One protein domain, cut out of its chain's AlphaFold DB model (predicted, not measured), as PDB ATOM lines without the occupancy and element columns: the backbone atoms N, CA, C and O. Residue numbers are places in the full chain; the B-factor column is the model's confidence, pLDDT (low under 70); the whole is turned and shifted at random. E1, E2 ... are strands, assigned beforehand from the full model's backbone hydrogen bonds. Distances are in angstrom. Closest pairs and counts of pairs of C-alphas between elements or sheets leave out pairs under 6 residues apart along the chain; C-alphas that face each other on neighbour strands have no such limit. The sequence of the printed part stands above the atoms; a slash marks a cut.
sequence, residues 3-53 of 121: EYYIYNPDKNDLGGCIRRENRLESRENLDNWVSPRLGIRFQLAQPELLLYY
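This is residues 3 to 53 of the 121 residues of an uncharacterized protein of Microcystis aeruginosa Ma_QC_Ch_20071001_S25D (UniProt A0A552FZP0). A three-stranded antiparallel sheet, E1, E2 and E3, forms a wall, and the small hairpin of E4 and E5 lies over one face of it, towards the end where E1 closes and E2 starts. The long link of residues 28 to 40 leads from E3 to E4 over that same face, and the sheet's other face is bare. The printed part has 51 residues, with five named strands, E1 to E5 in chain order, and no named helix. The class is all strand. The whole is compact, with a radius of gyration of the C-alphas of 11.2 A, and flat, spanning 36 by 22 by 12 A.

E2, residues 13 to 20, is the longest strand, 23.5 A from first to last C-alpha. E1, residues 3 to 8, is 16.9 A long and begins at C-alpha 3, (144.889, 158.934, 137.696). E3, residues 23 to 27, measures 12.5 A. E4, residues 41 to 44, and E5, residues 49 to 52, measure 10.1 A each; E5 ends at C-alpha 52, (152.511, 145.072, 132.159).

E1, E2 and E3 form a meander, each strand the antiparallel neighbour of the one before, with E1 and E3 as edge strands. In the hairpin of E1 and E2, at 166 degrees, N 6 and O 15 are within hydrogen-bond range at 2.9 A. In the hairpin of E2 and E3, at 155 degrees, N 27 and O 16 are 2.8 A apart. In the hairpin of E4 and E5, at 158 degrees, N 43 and O 50 are 2.8 A apart. The closest C-alphas of E2 and E4, Asp 13 and Leu 44, are 7.6 A apart. E3 and E5 are apart.

The C-alphas farthest apart, of Asn 22 and Pro 47, are 35.9 A from each other. The printed part has no cut. The link from E3 to E4 is long, and the other links are tight. Mean pLDDT of the printed part is 90.3, and no printed residue is under 70.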
ATOM      1  N   GLU A   3     145.307 160.307 137.432       92.94
ATOM      2  CA  GLU A   3     144.889 158.934 137.696       92.94
ATOM      3  C   GLU A   3     145.442 158.505 139.053       92.94
ATOM      4  O   GLU A   3     146.622 158.719 139.336       92.94
ATOM      5  N   TYR A   4     144.591 157.901 139.872       91.88
ATOM      6  CA  TYR A   4     144.939 157.349 141.175       91.88
ATOM      7  C   TYR A   4     144.483 155.895 141.213       91.88
ATOM      8  O   TYR A   4     143.345 155.610 140.845       91.88
ATOM      9  N   TYR A   5     145.352 154.995 141.668       93.38
ATOM     10  CA  TYR A   5     145.070 153.565 141.783       93.38
ATOM     11  C   TYR A   5     145.307 153.117 143.221       93.38
ATOM     12  O   TYR A   5     146.300 153.505 143.837       93.38
ATOM     13  N   ILE A   6     144.384 152.323 143.759       92.31
ATOM     14  CA  ILE A   6     144.436 151.795 145.123       92.31
ATOM     15  C   ILE A   6     144.301 150.282 145.021       92.31
ATOM     16  O   ILE A   6     143.270 149.780 144.577       92.31
ATOM     17  N   TYR A   7     145.348 149.573 145.429       92.31
ATOM     18  CA  TYR A   7     145.396 148.117 145.421       92.31
ATOM     19  C   TYR A   7     145.368 147.575 146.850       92.31
ATOM     20  O   TYR A   7     146.162 148.000 147.692       92.31
ATOM     21  N   ASN A   8     144.459 146.637 147.110       91.81
ATOM     22  CA  ASN A   8     144.414 145.858 148.338       91.81
ATOM     23  C   ASN A   8     144.991 144.453 148.074       91.81
ATOM     24  O   ASN A   8     144.297 143.631 147.468       91.81
ATOM     25  N   PRO A   9     146.216 144.150 148.541       91.12
ATOM     26  CA  PRO A   9     146.866 142.866 148.284       91.12
ATOM     27  C   PRO A   9     146.207 141.687 149.008       91.12
ATOM     28  O   PRO A   9     146.197 140.588 148.466       91.12
ATOM     29  N   ASP A  10     145.599 141.900 150.180       91.69
ATOM     30  CA  ASP A  10     144.972 140.819 150.955       91.69
ATOM     31  C   ASP A  10     143.722 140.260 150.262       91.69
ATOM     32  O   ASP A  10     143.353 139.100 150.446       91.69
ATOM     33  N   LYS A  11     143.048 141.107 149.477       90.31
ATOM     34  CA  LYS A  11     141.834 140.757 148.726       90.31
ATOM     35  C   LYS A  11     142.070 140.619 147.226       90.31
ATOM     36  O   LYS A  11     141.134 140.250 146.522       90.31
ATOM     37  N   ASN A  12     143.281 140.928 146.759       90.88
ATOM     38  CA  ASN A  12     143.609 141.113 145.350       90.88
ATOM     39  C   ASN A  12     142.551 141.975 144.630       90.88
ATOM     40  O   ASN A  12     141.934 141.555 143.653       90.88
ATOM     41  N   ASP A  13     142.289 143.163 145.180       90.75
ATOM     42  CA  ASP A  13     141.249 144.080 144.708       90.75
ATOM     43  C   ASP A  13     141.866 145.416 144.285       90.75
ATOM     44  O   ASP A  13     142.728 145.961 144.980       90.75
ATOM     45  N   LEU A  14     141.435 145.942 143.138       92.94
ATOM     46  CA  LEU A  14     141.996 147.144 142.527       92.94
ATOM     47  C   LEU A  14     140.887 148.143 142.196       92.94
ATOM     48  O   LEU A  14     140.056 147.913 141.315       92.94
ATOM     49  N   GLY A  15     140.942 149.294 142.861       92.38
ATOM     50  CA  GLY A  15     140.115 150.459 142.570       92.38
ATOM     51  C   GLY A  15     140.921 151.577 141.917       92.38
ATOM     52  O   GLY A  15     142.144 151.664 142.070       92.38
ATOM     53  N   GLY A  16     140.238 152.469 141.202       92.81
ATOM     54  CA  GLY A  16     140.883 153.652 140.648       92.81
ATOM     55  C   GLY A  16     139.957 154.849 140.543       92.81
ATOM     56  O   GLY A  16     138.742 154.715 140.447       92.81
ATOM     57  N   CYS A  17     140.556 156.034 140.543       91.69
ATOM     58  CA  CYS A  17     139.871 157.308 140.386       91.69
ATOM     59  C   CYS A  17     140.560 158.121 139.294       91.69
ATOM     60  O   CYS A  17     141.781 158.299 139.310       91.69
ATOM     61  N   ILE A  18     139.774 158.658 138.366       90.12
ATOM     62  CA  ILE A  18     140.266 159.504 137.280       90.12
ATOM     63  C   ILE A  18     139.764 160.926 137.513       90.12
ATOM     64  O   ILE A  18     138.560 161.163 137.586       90.12
ATOM     65  N   ARG A  19     140.680 161.896 137.602       89.25
ATOM     66  CA  ARG A  19     140.317 163.315 137.685       89.25
ATOM     67  C   ARG A  19     140.259 163.933 136.292       89.25
ATOM     68  O   ARG A  19     141.291 164.059 135.613       89.25
ATOM     69  N   ARG A  20     139.064 164.367 135.887       86.12
ATOM     70  CA  ARG A  20     138.816 165.158 134.672       86.12
ATOM     71  C   ARG A  20     138.224 166.503 135.071       86.12
ATOM     72  O   ARG A  20     137.233 166.552 135.792       86.12
ATOM     73  N   GLU A  21     138.865 167.582 134.626       83.94
ATOM     74  CA  GLU A  21     138.516 168.959 134.999       83.94
ATOM     75  C   GLU A  21     138.384 169.123 136.526       83.94
ATOM     76  O   GLU A  21     139.395 169.121 137.232       83.94
ATOM     77  N   ASN A  22     137.146 169.198 137.030       82.50
ATOM     78  CA  ASN A  22     136.796 169.382 138.437       82.50
ATOM     79  C   ASN A  22     135.992 168.206 139.034       82.50
ATOM     80  O   ASN A  22     135.351 168.369 140.072       82.50
ATOM     81  N   ARG A  23     135.987 167.030 138.386       84.00
ATOM     82  CA  ARG A  23     135.289 165.823 138.862       84.00
ATOM     83  C   ARG A  23     136.243 164.642 139.020       84.00
ATOM     84  O   ARG A  23     137.135 164.428 138.198       84.00
ATOM     85  N   LEU A  24     136.039 163.889 140.099       85.81
ATOM     86  CA  LEU A  24     136.635 162.575 140.317       85.81
ATOM     87  C   LEU A  24     135.634 161.524 139.848       85.81
ATOM     88  O   LEU A  24     134.526 161.442 140.374       85.81
ATOM     89  N   GLU A  25     136.023 160.748 138.849       86.31
ATOM     90  CA  GLU A  25     135.263 159.606 138.356       86.31
ATOM     91  C   GLU A  25     135.855 158.342 138.974       86.31
ATOM     92  O   GLU A  25     136.996 157.973 138.676       86.31
ATOM     93  N   SER A  26     135.093 157.702 139.861       85.62
ATOM     94  CA  SER A  26     135.437 156.377 140.375       85.62
ATOM     95  C   SER A  26     135.308 155.357 139.256       85.62
ATOM     96  O   SER A  26     134.338 155.364 138.495       85.62
ATOM     97  N   ARG A  27     136.289 154.470 139.175       84.94
ATOM     98  CA  ARG A  27     136.307 153.373 138.227       84.94
ATOM     99  C   ARG A  27     136.394 152.061 138.983       84.94
ATOM    100  O   ARG A  27     137.357 151.799 139.702       84.94
ATOM    101  N   GLU A  28     135.358 151.264 138.791       77.00
ATOM    102  CA  GLU A  28     135.223 149.920 139.332       77.00
ATOM    103  C   GLU A  28     135.619 148.910 138.249       77.00
ATOM    104  O   GLU A  28     135.452 149.184 137.059       77.00
ATOM    105  N   ASN A  29     136.142 147.754 138.668       79.38
ATOM    106  CA  ASN A  29     136.610 146.674 137.795       79.38
ATOM    107  C   ASN A  29     137.704 147.117 136.802       79.38
ATOM    108  O   ASN A  29     137.459 147.483 135.651       79.38
ATOM    109  N   LEU A  30     138.945 147.089 137.287       88.00
ATOM    110  CA  LEU A  30     140.139 147.465 136.531       88.00
ATOM    111  C   LEU A  30     140.886 146.259 135.949       88.00
ATOM    112  O   LEU A  30     142.066 146.375 135.616       88.00
ATOM    113  N   ASP A  31     140.222 145.110 135.808       91.31
ATOM    114  CA  ASP A  31     140.850 143.976 135.143       91.31
ATOM    115  C   ASP A  31     141.111 144.289 133.661       91.31
ATOM    116  O   ASP A  31     140.264 144.843 132.956       91.31
ATOM    117  N   ASN A  32     142.318 143.968 133.201       93.19
ATOM    118  CA  ASN A  32     142.849 144.312 131.879       93.19
ATOM    119  C   ASN A  32     142.830 145.817 131.536       93.19
ATOM    120  O   ASN A  32     142.965 146.196 130.367       93.19
ATOM    121  N   TRP A  33     142.696 146.696 132.532       93.44
ATOM    122  CA  TRP A  33     142.694 148.141 132.326       93.44
ATOM    123  C   TRP A  33     144.062 148.640 131.858       93.44
ATOM    124  O   TRP A  33     145.082 148.261 132.421       93.44
ATOM    125  N   VAL A  34     144.092 149.540 130.875       95.19
ATOM    126  CA  VAL A  34     145.316 150.223 130.432       95.19
ATOM    127  C   VAL A  34     145.244 151.677 130.864       95.19
ATOM    128  O   VAL A  34     144.327 152.383 130.452       95.19
ATOM    129  N   SER A  35     146.209 152.132 131.667       93.44
ATOM    130  CA  SER A  35     146.323 153.537 132.073       93.44
ATOM    131  C   SER A  35     146.503 154.435 130.840       93.44
ATOM    132  O   SER A  35     147.512 154.304 130.145       93.44
ATOM    133  N   PRO A  36     145.593 155.388 130.566       91.56
ATOM    134  CA  PRO A  36     145.762 156.345 129.473       91.56
ATOM    135  C   PRO A  36     147.011 157.222 129.609       91.56
ATOM    136  O   PRO A  36     147.577 157.639 128.601       91.56
ATOM    137  N   ARG A  37     147.440 157.525 130.841       91.56
ATOM    138  CA  ARG A  37     148.636 158.342 131.094       91.56
ATOM    139  C   ARG A  37     149.952 157.578 131.000       91.56
ATOM    140  O   ARG A  37     150.940 158.175 130.586       91.56
ATOM    141  N   LEU A  38     149.985 156.325 131.447       93.44
ATOM    142  CA  LEU A  38     151.225 155.549 131.578       93.44
ATOM    143  C   LEU A  38     151.374 154.469 130.502       93.44
ATOM    144  O   LEU A  38     152.476 153.981 130.281       93.44
ATOM    145  N   GLY A  39     150.276 154.058 129.865       94.81
ATOM    146  CA  GLY A  39     150.245 152.936 128.926       94.81
ATOM    147  C   GLY A  39     150.428 151.561 129.579       94.81
ATOM    148  O   GLY A  39     150.477 150.563 128.867       94.81
ATOM    149  N   ILE A  40     150.530 151.488 130.910       96.31
ATOM    150  CA  ILE A  40     150.674 150.221 131.634       96.31
ATOM    151  C   ILE A  40     149.327 149.511 131.750       96.31
ATOM    152  O   ILE A  40     148.298 150.165 131.949       96.31
ATOM    153  N   ARG A  41     149.335 148.181 131.654       96.56
ATOM    154  CA  ARG A  41     148.142 147.340 131.805       96.56
ATOM    155  C   ARG A  41     148.104 146.691 133.184       96.56
ATOM    156  O   ARG A  41     149.075 146.066 133.592       96.56
ATOM    157  N   PHE A  42     146.964 146.792 133.850       95.50
ATOM    158  CA  PHE A  42     146.634 146.120 135.100       95.50
ATOM    159  C   PHE A  42     145.900 144.820 134.781       95.50
ATOM    160  O   PHE A  42     144.956 144.832 133.996       95.50
ATOM    161  N   GLN A  43     146.313 143.706 135.373       94.44
ATOM    162  CA  GLN A  43     145.636 142.421 135.232       94.44
ATOM    163  C   GLN A  43     145.461 141.788 136.610       94.44
ATOM    164  O   GLN A  43     146.442 141.471 137.282       94.44
ATOM    165  N   LEU A  44     144.210 141.582 137.017       89.81
ATOM    166  CA  LEU A  44     143.869 140.940 138.284       89.81
ATOM    167  C   LEU A  44     143.959 139.416 138.116       89.81
ATOM    168  O   LEU A  44     142.955 138.706 138.068       89.81
ATOM    169  N   ALA A  45     145.183 138.904 137.975       83.56
ATOM    170  CA  ALA A  45     145.445 137.471 138.017       83.56
ATOM    171  C   ALA A  45     145.373 136.975 139.471       83.56
ATOM    172  O   ALA A  45     145.666 137.714 140.401       83.56
ATOM    173  N   GLN A  46     144.977 135.724 139.706       81.31
ATOM    174  CA  GLN A  46     145.117 135.118 141.037       81.31
ATOM    175  C   GLN A  46     146.500 134.455 141.118       81.31
ATOM    176  O   GLN A  46     146.838 133.699 140.203       81.31
ATOM    177  N   PRO A  47     147.304 134.704 142.169       84.44
ATOM    178  CA  PRO A  47     146.927 135.316 143.449       84.44
ATOM    179  C   PRO A  47     147.157 136.836 143.572       84.44
ATOM    180  O   PRO A  47     146.767 137.402 144.588       84.44
ATOM    181  N   GLU A  48     147.784 137.493 142.594       90.44
ATOM    182  CA  GLU A  48     148.247 138.882 142.719       90.44
ATOM    183  C   GLU A  48     148.020 139.731 141.461       90.44
ATOM    184  O   GLU A  48     147.995 139.232 140.333       90.44
ATOM    185  N   LEU A  49     147.914 141.046 141.655       92.69
ATOM    186  CA  LEU A  49     147.889 142.020 140.570       92.69
ATOM    187  C   LEU A  49     149.190 141.983 139.759       92.69
ATOM    188  O   LEU A  49     150.268 142.283 140.269       92.69
ATOM    189  N   LEU A  50     149.057 141.728 138.459       93.62
ATOM    190  CA  LEU A  50     150.142 141.835 137.495       93.62
ATOM    191  C   LEU A  50     150.065 143.171 136.758       93.62
ATOM    192  O   LEU A  50     149.003 143.593 136.292       93.62
ATOM    193  N   LEU A  51     151.217 143.823 136.625       94.94
ATOM    194  CA  LEU A  51     151.386 145.013 135.802       94.94
ATOM    195  C   LEU A  51     152.169 144.646 134.549       94.94
ATOM    196  O   LEU A  51     153.138 143.896 134.624       94.94
ATOM    197  N   TYR A  52     151.778 145.205 133.411       96.19
ATOM    198  CA  TYR A  52     152.511 145.072 132.159       96.19
ATOM    199  C   TYR A  52     152.903 146.442 131.627       96.19
ATOM    200  O   TYR A  52     152.106 147.382 131.658       96.19
ATOM    201  N   TYR A  53     154.124 146.541 131.119       96.31
ATOM    202  CA  TYR A  53     154.618 147.688 130.376       96.31
ATOM    203  C   TYR A  53     153.838 147.873 129.061       96.31
ATOM    204  O   TYR A  53     153.156 146.946 128.608       96.31
TER     205      TYR A  53